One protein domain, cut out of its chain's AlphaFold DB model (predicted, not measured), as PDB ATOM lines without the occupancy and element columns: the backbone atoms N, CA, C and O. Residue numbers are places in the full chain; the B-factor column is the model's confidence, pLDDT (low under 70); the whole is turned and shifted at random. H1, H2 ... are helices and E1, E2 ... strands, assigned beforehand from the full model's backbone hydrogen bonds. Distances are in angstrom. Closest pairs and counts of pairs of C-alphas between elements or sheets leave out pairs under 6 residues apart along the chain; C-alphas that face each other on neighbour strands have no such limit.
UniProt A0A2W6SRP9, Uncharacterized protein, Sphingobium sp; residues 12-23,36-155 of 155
ATOM      1  N   GLU A  12      23.384 -44.509   6.482       91.88
ATOM      2  CA  GLU A  12      23.246 -44.603   5.027       91.88
ATOM      3  C   GLU A  12      22.191 -43.625   4.500       91.88
ATOM      4  O   GLU A  12      22.474 -42.842   3.590       91.88
ATOM      5  N   LEU A  13      20.995 -43.611   5.096       92.38
ATOM      6  CA  LEU A  13      19.926 -42.700   4.688       92.38
ATOM      7  C   LEU A  13      20.329 -41.233   4.880       92.38
ATOM      8  O   LEU A  13      20.062 -40.407   4.012       92.38
ATOM      9  N   SER A  14      21.049 -40.913   5.959       93.25
ATOM     10  CA  SER A  14      21.609 -39.575   6.173       93.25
ATOM     11  C   SER A  14      22.641 -39.188   5.102       93.25
ATOM     12  O   SER A  14      22.693 -38.035   4.669       93.25
ATOM     13  N   ALA A  15      23.470 -40.130   4.641       95.50
ATOM     14  CA  ALA A  15      24.423 -39.879   3.561       95.50
ATOM     15  C   ALA A  15      23.728 -39.651   2.208       95.50
ATOM     16  O   ALA A  15      24.130 -38.758   1.456       95.50
ATOM     17  N   LEU A  16      22.667 -40.411   1.925       96.00
ATOM     18  CA  LEU A  16      21.830 -40.219   0.740       96.00
ATOM     19  C   LEU A  16      21.123 -38.862   0.773       96.00
ATOM     20  O   LEU A  16      21.141 -38.146  -0.223       96.00
ATOM     21  N   ASP A  17      20.583 -38.461   1.923       94.94
ATOM     22  CA  ASP A  17      19.931 -37.163   2.086       94.94
ATOM     23  C   ASP A  17      20.894 -35.993   1.841       94.94
ATOM     24  O   ASP A  17      20.597 -35.102   1.047       94.94
ATOM     25  N   ARG A  18      22.110 -36.052   2.403       95.56
ATOM     26  CA  ARG A  18      23.163 -35.060   2.113       95.56
ATOM     27  C   ARG A  18      23.547 -35.022   0.637       95.56
ATOM     28  O   ARG A  18      23.829 -33.950   0.111       95.56
ATOM     29  N   THR A  19      23.601 -36.179  -0.018       95.94
ATOM     30  CA  THR A  19      23.904 -36.259  -1.454       95.94
ATOM     31  C   THR A  19      22.803 -35.600  -2.277       95.94
ATOM     32  O   THR A  19      23.100 -34.776  -3.137       95.94
ATOM     33  N   LEU A  20      21.541 -35.902  -1.968       94.75
ATOM     34  CA  LEU A  20      20.391 -35.278  -2.613       94.75
ATOM     35  C   LEU A  20      20.394 -33.758  -2.405       94.75
ATOM     36  O   LEU A  20      20.226 -33.017  -3.365       94.75
ATOM     37  N   ALA A  21      20.624 -33.297  -1.174       93.19
ATOM     38  CA  ALA A  21      20.655 -31.875  -0.852       93.19
ATOM     39  C   ALA A  21      21.734 -31.116  -1.641       93.19
ATOM     40  O   ALA A  21      21.473 -30.013  -2.106       93.19
ATOM     41  N   ARG A  22      22.920 -31.710  -1.834       93.25
ATOM     42  CA  ARG A  22      23.976 -31.119  -2.673       93.25
ATOM     43  C   ARG A  22      23.547 -31.002  -4.129       93.25
ATOM     44  O   ARG A  22      23.644 -29.922  -4.687       93.25
ATOM     45  N   LEU A  23      23.007 -32.079  -4.703       91.56
ATOM     46  CA  LEU A  23      22.538 -32.058  -6.089       91.56
ATOM     47  C   LEU A  23      21.474 -30.987  -6.314       91.56
ATOM     48  O   LEU A  23      21.517 -30.319  -7.333       91.56
ATOM     49  N   HIS A  36       8.039 -30.544 -16.128       64.56
ATOM     50  CA  HIS A  36       8.061 -31.268 -17.383       64.56
ATOM     51  C   HIS A  36       7.130 -32.455 -17.196       64.56
ATOM     52  O   HIS A  36       7.269 -33.215 -16.241       64.56
ATOM     53  N   LEU A  37       6.176 -32.627 -18.116       76.69
ATOM     54  CA  LEU A  37       5.155 -33.676 -18.041       76.69
ATOM     55  C   LEU A  37       5.749 -35.059 -17.714       76.69
ATOM     56  O   LEU A  37       5.065 -35.903 -17.147       76.69
ATOM     57  N   TRP A  38       7.014 -35.299 -18.038       86.94
ATOM     58  CA  TRP A  38       7.687 -36.575 -17.853       86.94
ATOM     59  C   TRP A  38       8.826 -36.559 -16.821       86.94
ATOM     60  O   TRP A  38       9.647 -37.474 -16.811       86.94
ATOM     61  N   MET A  39       8.862 -35.573 -15.922       86.94
ATOM     62  CA  MET A  39       9.733 -35.573 -14.746       86.94
ATOM     63  C   MET A  39       8.935 -35.251 -13.484       86.94
ATOM     64  O   MET A  39       8.017 -34.437 -13.496       86.94
ATOM     65  N   GLU A  40       9.280 -35.902 -12.376       90.81
ATOM     66  CA  GLU A  40       8.635 -35.610 -11.098       90.81
ATOM     67  C   GLU A  40       9.268 -34.371 -10.460       90.81
ATOM     68  O   GLU A  40      10.482 -34.341 -10.219       90.81
ATOM     69  N   GLY A  41       8.448 -33.367 -10.141       89.38
ATOM     70  CA  GLY A  41       8.887 -32.204  -9.372       89.38
ATOM     71  C   GLY A  41       9.347 -32.595  -7.962       89.38
ATOM     72  O   GLY A  41       8.813 -33.525  -7.350       89.38
ATOM     73  N   GLN A  42      10.327 -31.874  -7.411       91.12
ATOM     74  CA  GLN A  42      10.975 -32.256  -6.149       91.12
ATOM     75  C   GLN A  42       9.994 -32.342  -4.968       91.12
ATOM     76  O   GLN A  42      10.065 -33.274  -4.164       91.12
ATOM     77  N   GLN A  43       9.039 -31.413  -4.869       90.88
ATOM     78  CA  GLN A  43       8.040 -31.429  -3.796       90.88
ATOM     79  C   GLN A  43       7.073 -32.620  -3.920       90.88
ATOM     80  O   GLN A  43       6.724 -33.239  -2.911       90.88
ATOM     81  N   ALA A  44       6.647 -32.955  -5.143       92.06
ATOM     82  CA  ALA A  44       5.798 -34.115  -5.406       92.06
ATOM     83  C   ALA A  44       6.531 -35.418  -5.053       92.06
ATOM     84  O   ALA A  44       5.982 -36.259  -4.336       92.06
ATOM     85  N   TRP A  45       7.806 -35.518  -5.443       95.00
ATOM     86  CA  TRP A  45       8.669 -36.637  -5.080       95.00
ATOM     87  C   TRP A  45       8.797 -36.794  -3.561       95.00
ATOM     88  O   TRP A  45       8.597 -37.896  -3.049       95.00
ATOM     89  N   PHE A  46       9.051 -35.711  -2.812       94.25
ATOM     90  CA  PHE A  46       9.136 -35.770  -1.346       94.25
ATOM     91  C   PHE A  46       7.840 -36.301  -0.725       94.25
ATOM     92  O   PHE A  46       7.893 -37.227   0.085       94.25
ATOM     93  N   LYS A  47       6.681 -35.772  -1.145       94.62
ATOM     94  CA  LYS A  47       5.365 -36.233  -0.670       94.62
ATOM     95  C   LYS A  47       5.166 -37.723  -0.934       94.62
ATOM     96  O   LYS A  47       4.745 -38.456  -0.040       94.62
ATOM     97  N   ARG A  48       5.493 -38.189  -2.142       95.75
ATOM     98  CA  ARG A  48       5.362 -39.601  -2.509       95.75
ATOM     99  C   ARG A  48       6.325 -40.469  -1.712       95.75
ATOM    100  O   ARG A  48       5.936 -41.534  -1.245       95.75
ATOM    101  N   ARG A  49       7.575 -40.029  -1.533       96.44
ATOM    102  CA  ARG A  49       8.609 -40.769  -0.796       96.44
ATOM    103  C   ARG A  49       8.233 -40.937   0.668       96.44
ATOM    104  O   ARG A  49       8.488 -41.999   1.227       96.44
ATOM    105  N   SER A  50       7.564 -39.957   1.275       95.38
ATOM    106  CA  SER A  50       7.024 -40.084   2.635       95.38
ATOM    107  C   SER A  50       6.049 -41.257   2.794       95.38
ATOM    108  O   SER A  50       5.927 -41.789   3.895       95.38
ATOM    109  N   LEU A  51       5.410 -41.728   1.715       95.12
ATOM    110  CA  LEU A  51       4.539 -42.906   1.763       95.12
ATOM    111  C   LEU A  51       5.306 -44.215   2.014       95.12
ATOM    112  O   LEU A  51       4.693 -45.184   2.456       95.12
ATOM    113  N   CYS A  52       6.631 -44.246   1.816       95.12
ATOM    114  CA  CYS A  52       7.453 -45.399   2.199       95.12
ATOM    115  C   CYS A  52       7.338 -45.730   3.692       95.12
ATOM    116  O   CYS A  52       7.539 -46.884   4.052       95.12
ATOM    117  N   ALA A  53       6.976 -44.768   4.551       93.50
ATOM    118  CA  ALA A  53       6.758 -45.005   5.979       93.50
ATOM    119  C   ALA A  53       5.660 -46.048   6.266       93.50
ATOM    120  O   ALA A  53       5.642 -46.632   7.347       93.50
ATOM    121  N   PHE A  54       4.763 -46.302   5.306       93.75
ATOM    122  CA  PHE A  54       3.685 -47.285   5.421       93.75
ATOM    123  C   PHE A  54       4.011 -48.636   4.759       93.75
ATOM    124  O   PHE A  54       3.204 -49.563   4.834       93.75
ATOM    125  N   ASP A  55       5.170 -48.772   4.108       93.69
ATOM    126  CA  ASP A  55       5.599 -50.032   3.497       93.69
ATOM    127  C   ASP A  55       6.191 -50.987   4.551       93.69
ATOM    128  O   ASP A  55       6.883 -50.573   5.485       93.69
ATOM    129  N   LYS A  56       5.967 -52.299   4.388       92.38
ATOM    130  CA  LYS A  56       6.539 -53.323   5.287       92.38
ATOM    131  C   LYS A  56       8.073 -53.280   5.307       92.38
ATOM    132  O   LYS A  56       8.674 -53.555   6.339       92.38
ATOM    133  N   ASN A  57       8.685 -52.901   4.187       92.31
ATOM    134  CA  ASN A  57      10.119 -52.715   3.995       92.31
ATOM    135  C   ASN A  57      10.459 -51.220   3.834       92.31
ATOM    136  O   ASN A  57      11.210 -50.844   2.932       92.31
ATOM    137  N   HIS A  58       9.916 -50.358   4.704       92.12
ATOM    138  CA  HIS A  58      10.062 -48.896   4.634       92.12
ATOM    139  C   HIS A  58      11.504 -48.395   4.428       92.12
ATOM    140  O   HIS A  58      11.706 -47.437   3.678       92.12
ATOM    141  N   ILE A  59      12.505 -49.042   5.043       93.12
ATOM    142  CA  ILE A  59      13.926 -48.691   4.870       93.12
ATOM    143  C   ILE A  59      14.352 -48.878   3.411       93.12
ATOM    144  O   ILE A  59      14.881 -47.952   2.802       93.12
ATOM    145  N   GLU A  60      14.074 -50.044   2.823       93.94
ATOM    146  CA  GLU A  60      14.453 -50.360   1.441       93.94
ATOM    147  C   GLU A  60      13.669 -49.515   0.428       93.94
ATOM    148  O   GLU A  60      14.238 -49.058  -0.563       93.94
ATOM    149  N   CYS A  61      12.390 -49.238   0.707       95.31
ATOM    150  CA  CYS A  61      11.583 -48.314  -0.092       95.31
ATOM    151  C   CYS A  61      12.202 -46.913  -0.112       95.31
ATOM    152  O   CYS A  61      12.435 -46.342  -1.178       95.31
ATOM    153  N   THR A  62      12.531 -46.384   1.071       95.88
ATOM    154  CA  THR A  62      13.125 -45.051   1.229       95.88
ATOM    155  C   THR A  62      14.484 -44.980   0.542       95.88
ATOM    156  O   THR A  62      14.732 -44.069  -0.246       95.88
ATOM    157  N   ARG A  63      15.346 -45.973   0.780       96.25
ATOM    158  CA  ARG A  63      16.666 -46.087   0.158       96.25
ATOM    159  C   ARG A  63      16.574 -46.124  -1.369       96.25
ATOM    160  O   ARG A  63      17.246 -45.341  -2.037       96.25
ATOM    161  N   SER A  64      15.706 -46.978  -1.915       96.00
ATOM    162  CA  SER A  64      15.469 -47.077  -3.360       96.00
ATOM    163  C   SER A  64      14.974 -45.755  -3.945       96.00
ATOM    164  O   SER A  64      15.460 -45.337  -4.995       96.00
ATOM    165  N   ALA A  65      14.061 -45.062  -3.254       96.94
ATOM    166  CA  ALA A  65      13.573 -43.753  -3.676       96.94
ATOM    167  C   ALA A  65      14.712 -42.725  -3.777       96.94
ATOM    168  O   ALA A  65      14.798 -42.017  -4.781       96.94
ATOM    169  N   TYR A  66      15.597 -42.662  -2.773       97.06
ATOM    170  CA  TYR A  66      16.761 -41.769  -2.782       97.06
ATOM    171  C   TYR A  66      17.745 -42.107  -3.903       97.06
ATOM    172  O   TYR A  66      18.135 -41.209  -4.641       97.06
ATOM    173  N   ILE A  67      18.128 -43.381  -4.055       96.19
ATOM    174  CA  ILE A  67      19.073 -43.819  -5.098       96.19
ATOM    175  C   ILE A  67      18.556 -43.434  -6.485       96.19
ATOM    176  O   ILE A  67      19.293 -42.857  -7.283       96.19
ATOM    177  N   ILE A  68      17.278 -43.715  -6.748       95.88
ATOM    178  CA  ILE A  68      16.624 -43.370  -8.009       95.88
ATOM    179  C   ILE A  68      16.661 -41.860  -8.229       95.88
ATOM    180  O   ILE A  68      17.124 -41.415  -9.276       95.88
ATOM    181  N   ARG A  69      16.259 -41.065  -7.232       96.25
ATOM    182  CA  ARG A  69      16.201 -39.607  -7.372       96.25
ATOM    183  C   ARG A  69      17.570 -38.971  -7.577       96.25
ATOM    184  O   ARG A  69      17.710 -38.082  -8.404       96.25
ATOM    185  N   ILE A  70      18.577 -39.426  -6.840       95.75
ATOM    186  CA  ILE A  70      19.958 -38.948  -6.969       95.75
ATOM    187  C   ILE A  70      20.481 -39.211  -8.381       95.75
ATOM    188  O   ILE A  70      21.088 -38.329  -8.976       95.75
ATOM    189  N   ALA A  71      20.218 -40.393  -8.939       94.94
ATOM    190  CA  ALA A  71      20.623 -40.713 -10.303       94.94
ATOM    191  C   ALA A  71      19.853 -39.891 -11.354       94.94
ATOM    192  O   ALA A  71      20.463 -39.428 -12.313       94.94
ATOM    193  N   GLU A  72      18.547 -39.664 -11.163       93.19
ATOM    194  CA  GLU A  72      17.750 -38.782 -12.031       93.19
ATOM    195  C   GLU A  72      18.311 -37.352 -12.050       93.19
ATOM    196  O   GLU A  72      18.527 -36.800 -13.123       93.19
ATOM    197  N   LEU A  73      18.588 -36.770 -10.879       92.44
ATOM    198  CA  LEU A  73      19.114 -35.406 -10.776       92.44
ATOM    199  C   LEU A  73      20.571 -35.304 -11.234       92.44
ATOM    200  O   LEU A  73      20.925 -34.357 -11.925       92.44
ATOM    201  N   GLY A  74      21.407 -36.296 -10.925       92.00
ATOM    202  CA  GLY A  74      22.784 -36.346 -11.417       92.00
ATOM    203  C   GLY A  74      22.859 -36.421 -12.944       92.00
ATOM    204  O   GLY A  74      23.775 -35.864 -13.543       92.00
ATOM    205  N   ALA A  75      21.864 -37.044 -13.586       90.12
ATOM    206  CA  ALA A  75      21.742 -37.053 -15.038       90.12
ATOM    207  C   ALA A  75      21.344 -35.692 -15.631       90.12
ATOM    208  O   ALA A  75      21.518 -35.496 -16.832       90.12
ATOM    209  N   ILE A  76      20.806 -34.761 -14.839       88.38
ATOM    210  CA  ILE A  76      20.524 -33.391 -15.297       88.38
ATOM    211  C   ILE A  76      21.815 -32.594 -15.437       88.38
ATOM    212  O   ILE A  76      21.969 -31.835 -16.383       88.38
ATOM    213  N   THR A  77      22.770 -32.826 -14.543       83.81
ATOM    214  CA  THR A  77      24.034 -32.082 -14.491       83.81
ATOM    215  C   THR A  77      25.171 -32.733 -15.284       83.81
ATOM    216  O   THR A  77      26.271 -32.193 -15.323       83.81
ATOM    217  N   SER A  78      24.960 -33.923 -15.858       83.62
ATOM    218  CA  SER A  78      26.001 -34.689 -16.553       83.62
ATOM    219  C   SER A  78      25.866 -34.622 -18.073       83.62
ATOM    220  O   SER A  78      24.788 -34.912 -18.607       83.62
ATOM    221  N   ASP A  79      26.988 -34.427 -18.761       76.38
ATOM    222  CA  ASP A  79      27.071 -34.585 -20.213       76.38
ATOM    223  C   ASP A  79      26.836 -36.042 -20.640       76.38
ATOM    224  O   ASP A  79      27.220 -36.998 -19.957       76.38
ATOM    225  N   ALA A  80      26.191 -36.229 -21.792       71.50
ATOM    226  CA  ALA A  80      25.984 -37.551 -22.368       71.50
ATOM    227  C   ALA A  80      27.168 -37.976 -23.248       71.50
ATOM    228  O   ALA A  80      27.482 -37.309 -24.230       71.50
ATOM    229  N   ASN A  81      27.759 -39.138 -22.951       65.38
ATOM    230  CA  ASN A  81      28.882 -39.677 -23.730       65.38
ATOM    231  C   ASN A  81      28.477 -40.730 -24.786       65.38
ATOM    232  O   ASN A  81      29.253 -40.968 -25.701       65.38
ATOM    233  N   ASP A  82      27.270 -41.316 -24.716       80.94
ATOM    234  CA  ASP A  82      26.855 -42.466 -25.555       80.94
ATOM    235  C   ASP A  82      25.385 -42.392 -26.026       80.94
ATOM    236  O   ASP A  82      24.633 -43.376 -26.030       80.94
ATOM    237  N   ASP A  83      24.943 -41.198 -26.402       89.12
ATOM    238  CA  ASP A  83      23.558 -40.946 -26.789       89.12
ATOM    239  C   ASP A  83      23.213 -41.507 -28.182       89.12
ATOM    240  O   ASP A  83      23.883 -41.252 -29.184       89.12
ATOM    241  N   LYS A  84      22.106 -42.253 -28.263       92.25
ATOM    242  CA  LYS A  84      21.548 -42.824 -29.500       92.25
ATOM    243  C   LYS A  84      20.342 -42.019 -29.976       92.25
ATOM    244  O   LYS A  84      19.586 -41.531 -29.139       92.25
ATOM    245  N   PRO A  85      20.073 -41.923 -31.291       94.19
ATOM    246  CA  PRO A  85      18.893 -41.221 -31.783       94.19
ATOM    247  C   PRO A  85      17.591 -41.818 -31.238       94.19
ATOM    248  O   PRO A  85      17.394 -43.039 -31.257       94.19
ATOM    249  N   LEU A  86      16.672 -40.951 -30.811       94.38
ATOM    250  CA  LEU A  86      15.348 -41.322 -30.338       94.38
ATOM    251  C   LEU A  86      14.263 -40.525 -31.051       94.38
ATOM    252  O   LEU A  86      14.290 -39.303 -31.106       94.38
ATOM    253  N   ARG A  87      13.239 -41.226 -31.538       94.12
ATOM    254  CA  ARG A  87      12.042 -40.601 -32.101       94.12
ATOM    255  C   ARG A  87      10.837 -40.920 -31.236       94.12
ATOM    256  O   ARG A  87      10.424 -42.078 -31.152       94.12
ATOM    257  N   CYS A  88      10.248 -39.887 -30.647       90.94
ATOM    258  CA  CYS A  88       8.976 -39.957 -29.942       90.94
ATOM    259  C   CYS A  88       8.019 -38.910 -30.537       90.94
ATOM    260  O   CYS A  88       8.468 -37.805 -30.821       90.94
ATOM    261  N   PRO A  89       6.714 -39.201 -30.703       88.62
ATOM    262  CA  PRO A  89       5.763 -38.262 -31.311       88.62
ATOM    263  C   PRO A  89       5.666 -36.889 -30.631       88.62
ATOM    264  O   PRO A  89       5.324 -35.914 -31.286       88.62
ATOM    265  N   THR A  90       5.934 -36.820 -29.326       86.06
ATOM    266  CA  THR A  90       5.794 -35.601 -28.514       86.06
ATOM    267  C   THR A  90       7.118 -34.901 -28.225       86.06
ATOM    268  O   THR A  90       7.111 -33.903 -27.514       86.06
ATOM    269  N   PHE A  91       8.248 -35.433 -28.701       86.19
ATOM    270  CA  PHE A  91       9.573 -34.858 -28.445       86.19
ATOM    271  C   PHE A  91      10.160 -34.215 -29.696       86.19
ATOM    272  O   PHE A  91       9.764 -34.576 -30.809       86.19
ATOM    273  N   PRO A  92      11.116 -33.283 -29.528       86.38
ATOM    274  CA  PRO A  92      11.882 -32.740 -30.637       86.38
ATOM    275  C   PRO A  92      12.467 -33.840 -31.533       86.38
ATOM    276  O   PRO A  92      12.895 -34.898 -31.074       86.38
ATOM    277  N   ALA A  93      12.519 -33.588 -32.842       83.81
ATOM    278  CA  ALA A  93      12.945 -34.590 -33.824       83.81
ATOM    279  C   ALA A  93      14.396 -35.078 -33.629       83.81
ATOM    280  O   ALA A  93      14.735 -36.184 -34.053       83.81
ATOM    281  N   ALA A  94      15.236 -34.254 -33.002       89.19
ATOM    282  CA  ALA A  94      16.644 -34.522 -32.731       89.19
ATOM    283  C   ALA A  94      16.898 -35.100 -31.327       89.19
ATOM    284  O   ALA A  94      18.047 -35.113 -30.883       89.19
ATOM    285  N   SER A  95      15.857 -35.585 -30.638       92.75
ATOM    286  CA  SER A  95      16.021 -36.208 -29.330       92.75
ATOM    287  C   SER A  95      16.943 -37.419 -29.370       92.75
ATOM    288  O   SER A  95      16.995 -38.182 -30.341       92.75
ATOM    289  N   ARG A  96      17.666 -37.609 -28.274       94.25
ATOM    290  CA  ARG A  96      18.593 -38.720 -28.087       94.25
ATOM    291  C   ARG A  96      18.346 -39.385 -26.752       94.25
ATOM    292  O   ARG A  96      17.682 -38.817 -25.890       94.25
ATOM    293  N   TYR A  97      18.830 -40.608 -26.604       94.06
ATOM    294  CA  TYR A  97      18.724 -41.331 -25.353       94.06
ATOM    295  C   TYR A  97      19.967 -42.145 -25.037       94.06
ATOM    296  O   TYR A  97      20.606 -42.710 -25.925       94.06
ATOM    297  N   SER A  98      20.216 -42.302 -23.747       93.62
ATOM    298  CA  SER A  98      21.197 -43.223 -23.187       93.62
ATOM    299  C   SER A  98      20.548 -44.051 -22.081       93.62
ATOM    300  O   SER A  98      19.481 -43.715 -21.565       93.62
ATOM    301  N   ILE A  99      21.153 -45.195 -21.766       92.88
ATOM    302  CA  ILE A  99      20.751 -46.042 -20.642       92.88
ATOM    303  C   ILE A  99      22.003 -46.307 -19.816       92.88
ATOM    304  O   ILE A  99      22.971 -46.861 -20.338       92.88
ATOM    305  N   SER A 100      21.988 -45.912 -18.545       92.38
ATOM    306  CA  SER A 100      23.104 -46.148 -17.631       92.38
ATOM    307  C   SER A 100      23.253 -47.635 -17.291       92.38
ATOM    308  O   SER A 100      22.337 -48.437 -17.481       92.38
ATOM    309  N   ALA A 101      24.392 -48.011 -16.705       89.81
ATOM    310  CA  ALA A 101      24.612 -49.372 -16.208       89.81
ATOM    311  C   ALA A 101      23.580 -49.798 -15.144       89.81
ATOM    312  O   ALA A 101      23.282 -50.981 -15.003       89.81
ATOM    313  N   GLN A 102      23.012 -48.836 -14.412       90.19
ATOM    314  CA  GLN A 102      21.965 -49.056 -13.412       90.19
ATOM    315  C   GLN A 102      20.560 -49.141 -14.029       90.19
ATOM    316  O   GLN A 102      19.599 -49.410 -13.316       90.19
ATOM    317  N   GLY A 103      20.428 -48.929 -15.341       93.38
ATOM    318  CA  GLY A 103      19.153 -48.975 -16.051       93.38
ATOM    319  C   GLY A 103      18.399 -47.648 -16.083       93.38
ATOM    320  O   GLY A 103      17.259 -47.632 -16.535       93.38
ATOM    321  N   LEU A 104      18.992 -46.531 -15.650       94.62
ATOM    322  CA  LEU A 104      18.375 -45.221 -15.848       94.62
ATOM    323  C   LEU A 104      18.434 -44.868 -17.335       94.62
ATOM    324  O   LEU A 104      19.514 -44.683 -17.889       94.62
ATOM    325  N   MET A 105      17.273 -44.760 -17.971       94.81
ATOM    326  CA  MET A 105      17.124 -44.179 -19.295       94.81
ATOM    327  C   MET A 105      16.986 -42.667 -19.176       94.81
ATOM    328  O   MET A 105      16.102 -42.183 -18.471       94.81
ATOM    329  N   VAL A 106      17.796 -41.937 -19.930       94.19
ATOM    330  CA  VAL A 106      17.711 -40.482 -20.025       94.19
ATOM    331  C   VAL A 106      17.407 -40.110 -21.464       94.19
ATOM    332  O   VAL A 106      18.005 -40.679 -22.373       94.19
ATOM    333  N   VAL A 107      16.456 -39.201 -21.676       93.12
ATOM    334  CA  VAL A 107      16.162 -38.633 -22.997       93.12
ATOM    335  C   VAL A 107      16.509 -37.159 -22.976       93.12
ATOM    336  O   VAL A 107      16.071 -36.446 -22.074       93.12
ATOM    337  N   ARG A 108      17.250 -36.718 -23.987       92.31
ATOM    338  CA  ARG A 108      17.659 -35.327 -24.172       92.31
ATOM    339  C   ARG A 108      17.158 -34.772 -25.490       92.31
ATOM    340  O   ARG A 108      16.845 -35.543 -26.403       92.31
ATOM    341  N   ASP A 109      17.053 -33.457 -25.592       90.31
ATOM    342  CA  ASP A 109      16.877 -32.780 -26.876       90.31
ATOM    343  C   ASP A 109      18.222 -32.509 -27.578       90.31
ATOM    344  O   ASP A 109      19.232 -33.154 -27.288       90.31
ATOM    345  N   ALA A 110      18.214 -31.624 -28.578       89.56
ATOM    346  CA  ALA A 110      19.407 -31.270 -29.339       89.56
ATOM    347  C   ALA A 110      20.387 -30.385 -28.556       89.56
ATOM    348  O   ALA A 110      21.579 -30.417 -28.862       89.56
ATOM    349  N   ASP A 111      19.881 -29.632 -27.578       87.75
ATOM    350  CA  ASP A 111      20.635 -28.678 -26.768       87.75
ATOM    351  C   ASP A 111      21.225 -29.349 -25.513       87.75
ATOM    352  O   ASP A 111      22.035 -28.757 -24.807       87.75
ATOM    353  N   GLY A 112      20.876 -30.619 -25.276       87.50
ATOM    354  CA  GLY A 112      21.351 -31.416 -24.146       87.50
ATOM    355  C   GLY A 112      20.414 -31.379 -22.940       87.50
ATOM    356  O   GLY A 112      20.666 -32.073 -21.952       87.50
ATOM    357  N   GLU A 113      19.300 -30.653 -23.034       88.19
ATOM    358  CA  GLU A 113      18.328 -30.541 -21.954       88.19
ATOM    359  C   GLU A 113      17.623 -31.871 -21.708       88.19
ATOM    360  O   GLU A 113      17.273 -32.614 -22.630       88.19
ATOM    361  N   VAL A 114      17.408 -32.192 -20.432       90.00
ATOM    362  CA  VAL A 114      16.792 -33.458 -20.026       90.00
ATOM    363  C   VAL A 114      15.286 -33.370 -20.193       90.00
ATOM    364  O   VAL A 114      14.607 -32.639 -19.482       90.00
ATOM    365  N   LEU A 115      14.740 -34.187 -21.087       89.94
ATOM    366  CA  LEU A 115      13.297 -34.301 -21.286       89.94
ATOM    367  C   LEU A 115      12.675 -35.379 -20.392       89.94
ATOM    368  O   LEU A 115      11.519 -35.259 -19.986       89.94
ATOM    369  N   ILE A 116      13.419 -36.465 -20.139       91.88
ATOM    370  CA  ILE A 116      12.977 -37.625 -19.355       91.88
ATOM    371  C   ILE A 116      14.130 -38.237 -18.580       91.88
ATOM    372  O   ILE A 116      15.199 -38.472 -19.138       91.88
ATOM    373  N   ALA A 117      13.815 -38.666 -17.358       93.00
ATOM    374  CA  ALA A 117      14.531 -39.704 -16.634       93.00
ATOM    375  C   ALA A 117      13.555 -40.857 -16.321       93.00
ATOM    376  O   ALA A 117      12.514 -40.651 -15.699       93.00
ATOM    377  N   ALA A 118      13.838 -42.063 -16.816       95.56
ATOM    378  CA  ALA A 118      12.941 -43.213 -16.727       95.56
ATOM    379  C   ALA A 118      13.674 -44.485 -16.300       95.56
ATOM    380  O   ALA A 118      14.805 -44.734 -16.699       95.56
ATOM    381  N   TRP A 119      12.986 -45.349 -15.562       97.19
ATOM    382  CA  TRP A 119      13.547 -46.601 -15.039       97.19
ATOM    383  C   TRP A 119      12.822 -47.835 -15.582       97.19
ATOM    384  O   TRP A 119      11.685 -47.721 -16.047       97.19
ATOM    385  N   PRO A 120      13.413 -49.041 -15.522       96.06
ATOM    386  CA  PRO A 120      12.725 -50.260 -15.926       96.06
ATOM    387  C   PRO A 120      11.420 -50.441 -15.142       96.06
ATOM    388  O   PRO A 120      11.347 -50.173 -13.942       96.06
ATOM    389  N   LYS A 121      10.359 -50.912 -15.808       92.44
ATOM    390  CA  LYS A 121       9.047 -51.112 -15.157       92.44
ATOM    391  C   LYS A 121       9.088 -52.087 -13.969       92.44
ATOM    392  O   LYS A 121       8.207 -52.036 -13.116       92.44
ATOM    393  N   ASP A 122      10.057 -52.987 -13.937       90.75
ATOM    394  CA  ASP A 122      10.286 -53.995 -12.902       90.75
ATOM    395  C   ASP A 122      11.294 -53.562 -11.821       90.75
ATOM    396  O   ASP A 122      11.742 -54.396 -11.031       90.75
ATOM    397  N   GLN A 123      11.616 -52.264 -11.746       91.56
ATOM    398  CA  GLN A 123      12.399 -51.683 -10.657       91.56
ATOM    399  C   GLN A 123      11.827 -52.079  -9.283       91.56
ATOM    400  O   GLN A 123      10.626 -51.963  -9.025       91.56
ATOM    401  N   LYS A 124      12.705 -52.559  -8.395       89.25
ATOM    402  CA  LYS A 124      12.347 -53.030  -7.049       89.25
ATOM    403  C   LYS A 124      12.464 -51.911  -6.012       89.25
ATOM    404  O   LYS A 124      13.173 -50.930  -6.228       89.25
ATOM    405  N   GLY A 125      11.765 -52.080  -4.888       89.12
ATOM    406  CA  GLY A 125      11.826 -51.201  -3.711       89.12
ATOM    407  C   GLY A 125      11.044 -49.894  -3.859       89.12
ATOM    408  O   GLY A 125      10.333 -49.499  -2.945       89.12
ATOM    409  N   TRP A 126      11.093 -49.262  -5.029       93.81
ATOM    410  CA  TRP A 126      10.400 -48.009  -5.310       93.81
ATOM    411  C   TRP A 126       9.795 -48.024  -6.709       93.81
ATOM    412  O   TRP A 126      10.466 -48.377  -7.677       93.81
ATOM    413  N   ARG A 127       8.528 -47.611  -6.832       93.94
ATOM    414  CA  ARG A 127       7.880 -47.451  -8.141       93.94
ATOM    415  C   ARG A 127       8.374 -46.146  -8.786       93.94
ATOM    416  O   ARG A 127       8.145 -45.088  -8.200       93.94
ATOM    417  N   PRO A 128       9.008 -46.172  -9.969       95.06
ATOM    418  CA  PRO A 128       9.468 -44.956 -10.645       95.06
ATOM    419  C   PRO A 128       8.308 -44.055 -11.085       95.06
ATOM    420  O   PRO A 128       7.212 -44.552 -11.355       95.06
ATOM    421  N   PHE A 129       8.559 -42.746 -11.200       95.56
ATOM    422  CA  PHE A 129       7.568 -41.812 -11.749       95.56
ATOM    423  C   PHE A 129       7.377 -42.013 -13.252       95.56
ATOM    424  O   PHE A 129       6.246 -42.099 -13.721       95.56
ATOM    425  N   VAL A 130       8.466 -42.183 -14.004       95.94
ATOM    426  CA  VAL A 130       8.413 -42.666 -15.387       95.94
ATOM    427  C   VAL A 130       9.083 -44.026 -15.465       95.94
ATOM    428  O   VAL A 130      10.218 -44.221 -15.033       95.94
ATOM    429  N   SER A 131       8.359 -44.986 -16.028       96.81
ATOM    430  CA  SER A 131       8.866 -46.328 -16.287       96.81
ATOM    431  C   SER A 131       8.994 -46.588 -17.780       96.81
ATOM    432  O   SER A 131       8.214 -46.051 -18.567       96.81
ATOM    433  N   TYR A 132       9.926 -47.448 -18.182       96.62
ATOM    434  CA  TYR A 132      10.046 -47.900 -19.559       96.62
ATOM    435  C   TYR A 132       9.993 -49.422 -19.701       96.62
ATOM    436  O   TYR A 132      10.327 -50.203 -18.805       96.62
ATOM    437  N   ARG A 133       9.570 -49.849 -20.891       95.81
ATOM    438  CA  ARG A 133       9.801 -51.187 -21.438       95.81
ATOM    439  C   ARG A 133      10.361 -51.045 -22.840       95.81
ATOM    440  O   ARG A 133       9.696 -50.481 -23.709       95.81
ATOM    441  N   TRP A 134      11.552 -51.588 -23.064       91.62
ATOM    442  CA  TRP A 134      12.216 -51.556 -24.365       91.62
ATOM    443  C   TRP A 134      12.284 -52.947 -24.984       91.62
ATOM    444  O   TRP A 134      12.599 -53.922 -24.303       91.62
ATOM    445  N   LYS A 135      11.994 -53.054 -26.283       89.69
ATOM    446  CA  LYS A 135      12.157 -54.290 -27.049       89.69
ATOM    447  C   LYS A 135      12.681 -53.963 -28.442       89.69
ATOM    448  O   LYS A 135      11.971 -53.366 -29.252       89.69
ATOM    449  N   ARG A 136      13.901 -54.423 -28.743       88.38
ATOM    450  CA  ARG A 136      14.613 -54.104 -29.994       88.38
ATOM    451  C   ARG A 136      14.659 -52.586 -30.198       88.38
ATOM    452  O   ARG A 136      15.213 -51.889 -29.358       88.38
ATOM    453  N   THR A 137      14.034 -52.089 -31.258       90.94
ATOM    454  CA  THR A 137      14.023 -50.675 -31.635       90.94
ATOM    455  C   THR A 137      12.800 -49.916 -31.138       90.94
ATOM    456  O   THR A 137      12.665 -48.737 -31.436       90.94
ATOM    457  N   LYS A 138      11.874 -50.558 -30.413       94.31
ATOM    458  CA  LYS A 138      10.636 -49.926 -29.948       94.31
ATOM    459  C   LYS A 138      10.571 -49.907 -28.428       94.31
ATOM    460  O   LYS A 138      10.740 -50.932 -27.768       94.31
ATOM    461  N   GLY A 139      10.243 -48.740 -27.899       94.25
ATOM    462  CA  GLY A 139      10.076 -48.489 -26.482       94.25
ATOM    463  C   GLY A 139       8.693 -47.987 -26.129       94.25
ATOM    464  O   GLY A 139       8.034 -47.328 -26.936       94.25
ATOM    465  N   ARG A 140       8.261 -48.277 -24.905       95.81
ATOM    466  CA  ARG A 140       7.121 -47.616 -24.277       95.81
ATOM    467  C   ARG A 140       7.568 -47.002 -22.963       95.81
ATOM    468  O   ARG A 140       8.097 -47.722 -22.123       95.81
ATOM    469  N   LEU A 141       7.292 -45.719 -22.807       95.38
ATOM    470  CA  LEU A 141       7.371 -44.978 -21.557       95.38
ATOM    471  C   LEU A 141       5.969 -44.909 -20.944       95.38
ATOM    472  O   LEU A 141       4.969 -44.867 -21.668       95.38
ATOM    473  N   THR A 142       5.875 -44.949 -19.622       95.44
ATOM    474  CA  THR A 142       4.612 -44.878 -18.882       95.44
ATOM    475  C   THR A 142       4.799 -44.039 -17.632       95.44
ATOM    476  O   THR A 142       5.668 -44.354 -16.813       95.44
ATOM    477  N   ARG A 143       3.979 -42.996 -17.502       94.25
ATOM    478  CA  ARG A 143       3.971 -42.083 -16.362       94.25
ATOM    479  C   ARG A 143       3.075 -42.610 -15.249       94.25
ATOM    480  O   ARG A 143       1.999 -43.146 -15.492       94.25
ATOM    481  N   LEU A 144       3.541 -42.468 -14.019       93.00
ATOM    482  CA  LEU A 144       2.805 -42.785 -12.810       93.00
ATOM    483  C   LEU A 144       1.717 -41.736 -12.549       93.00
ATOM    484  O   LEU A 144       1.980 -40.541 -12.624       93.00
ATOM    485  N   GLY A 145       0.527 -42.189 -12.156       85.69
ATOM    486  CA  GLY A 145      -0.585 -41.333 -11.732       85.69
ATOM    487  C   GLY A 145      -1.749 -41.375 -12.714       85.69
ATOM    488  O   GLY A 145      -2.857 -41.710 -12.312       85.69
ATOM    489  N   ASP A 146      -1.479 -41.117 -13.994       86.31
ATOM    490  CA  ASP A 146      -2.487 -41.109 -15.062       86.31
ATOM    491  C   ASP A 146      -2.278 -42.194 -16.129       86.31
ATOM    492  O   ASP A 146      -3.032 -42.271 -17.097       86.31
ATOM    493  N   ASP A 147      -1.237 -43.017 -15.963       85.50
ATOM    494  CA  ASP A 147      -0.821 -44.058 -16.904       85.50
ATOM    495  C   ASP A 147      -0.657 -43.540 -18.346       85.50
ATOM    496  O   ASP A 147      -0.763 -44.307 -19.310       85.50
ATOM    497  N   ALA A 148      -0.336 -42.249 -18.515       89.25
ATOM    498  CA  ALA A 148      -0.002 -41.690 -19.816       89.25
ATOM    499  C   ALA A 148       1.147 -42.493 -20.436       89.25
ATOM    500  O   ALA A 148       2.166 -42.770 -19.794       89.25
ATOM    501  N   THR A 149       0.985 -42.883 -21.704       93.12
ATOM    502  CA  THR A 149       1.987 -43.682 -22.414       93.12
ATOM    503  C   THR A 149       2.540 -42.950 -23.620       93.12
ATOM    504  O   THR A 149       1.804 -42.332 -24.385       93.12
ATOM    505  N   LEU A 150       3.849 -43.080 -23.820       93.00
ATOM    506  CA  LEU A 150       4.544 -42.582 -24.996       93.00
ATOM    507  C   LEU A 150       5.277 -43.741 -25.661       93.00
ATOM    508  O   LEU A 150       5.988 -44.507 -25.011       93.00
ATOM    509  N   THR A 151       5.073 -43.907 -26.965       95.19
ATOM    510  CA  THR A 151       5.768 -44.934 -27.742       95.19
ATOM    511  C   THR A 151       6.881 -44.287 -28.544       95.19
ATOM    512  O   THR A 151       6.614 -43.414 -29.366       95.19
ATOM    513  N   CYS A 152       8.104 -44.763 -28.348       94.69
ATOM    514  CA  CYS A 152       9.296 -44.240 -29.003       94.69
ATOM    515  C   CYS A 152       9.973 -45.312 -29.855       94.69
ATOM    516  O   CYS A 152       9.735 -46.517 -29.684       94.69
ATOM    517  N   ARG A 153      10.823 -44.876 -30.784       94.62
ATOM    518  CA  ARG A 153      11.684 -45.755 -31.576       94.62
ATOM    519  C   ARG A 153      13.128 -45.278 -31.516       94.62
ATOM    520  O   ARG A 153      13.367 -44.082 -31.654       94.62
ATOM    521  N   SER A 154      14.060 -46.206 -31.329       91.25
ATOM    522  CA  SER A 154      15.481 -45.924 -31.527       91.25
ATOM    523  C   SER A 154      15.789 -45.917 -33.025       91.25
ATOM    524  O   SER A 154      15.227 -46.735 -33.767       91.25
ATOM    525  N   GLY A 155      16.629 -44.971 -33.446       80.19
ATOM    526  CA  GLY A 155      17.207 -44.931 -34.792       80.19
ATOM    527  C   GLY A 155      18.230 -46.029 -35.028       80.19
ATOM    528  O   GLY A 155      18.709 -46.618 -34.031       80.19
TER     529      GLY A 155
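AT A GLANCE: This is residues 12 to 23 and 36 to 155 of the 155 residues of an uncharacterized protein of Sphingobium sp (UniProt A0A2W6SRP9). A small closed barrel of seven strands, E1 to E7, makes one end of the domain, and three helices make the other. H3 reaches the outside of the barrel with its residues 68 to 73, and H1 and H2 each pack on H3, away from the barrel and from each other. The printed part has 132 residues, with named elements in the order H1 H2 H3 E1 E2 E3 E4 E5 E6 E7. The barrel is mixed, with E4 and E5 its one parallel pair, and the class is mixed, helices and strands. The whole is compact, with a radius of gyration of the C-alphas of 14.8 A and spans of 41 by 29 by 25 A.

IN THESE COORDINATES: The barrel's strands are E1, residues 84 to 87, E2, residues 96 to 99, E3, residues 105 to 108, E4, residues 114 to 120, 17.8 A long from first to last C-alpha, E5, residues 130 to 135, 16.9 A, E6, residues 138 to 143, 17.0 A, and E7, residues 149 to 154, 16.4 A. E7 ends with C-alpha 154 at (15.481, -45.924, -31.527). The helices are H1, residues 12 to 23, 16.8 A, H2, residues 42 to 54, 20.3 A, and H3, residues 58 to 74, 24.0 A. H1 begins with C-alpha 12 at (23.246, -44.603, 5.027), and H3 ends with C-alpha 74 at (22.784, -36.346, -11.417).

HOW THE PARTS SIT: E1 E2 E3 E4 and E5 E6 E7 are meanders, each strand the antiparallel neighbour of the one before. Within hydrogen-bond range are N 84 and O 97 between E1 and E2, 2.8 A, N 106 and O 98 between E2 and E3, 2.9 A, and N 105 and O 118 between E3 and E4, 2.8 A. E5 and E6 have N 133 and O 140 at 2.9 A, and E6 and E7 have N 141 and O 150 at 2.8 A. E4 and E5 are parallel, at 69 degrees, with N 132 and O 119 at 2.8 A. E7 and E1, antiparallel, close the ring, with N 87 and O 153 at 2.9 A. H3 is on the barrel, outside it, at a height over the sheet of 11.7 A; its closest C-alphas to E4 are those of Glu 72 and Ala 117, 5.7 A. H1 touches H3, closest at the C-alphas of Leu 20 and Ile 70, 5.7 A, at a shallow tilt of 24 degrees, the same way. H2 and H3 are a helical hairpin and touch, closest at the C-alphas of Cys 52 and His 58, 5.0 A, at a shallow tilt of 18 degrees, opposite ways; H2 touches H3 with residues 49 to 53 alone. H1 and H2 are apart. In H1 and H3 every O i to N i+4 pair is within hydrogen-bond range, in H2 5 of 9.

THE WHOLE: The two C-alphas farthest apart are those of Lys 56 and Ala 93, 43.8 A. Residues 24 to 35 are not printed; C-alphas 23 and 36 are 18.4 A apart across this cut. Of the links that are printed whole, none is long. Mean pLDDT of the printed part is 91.5; residues 36 and 81 are under 70.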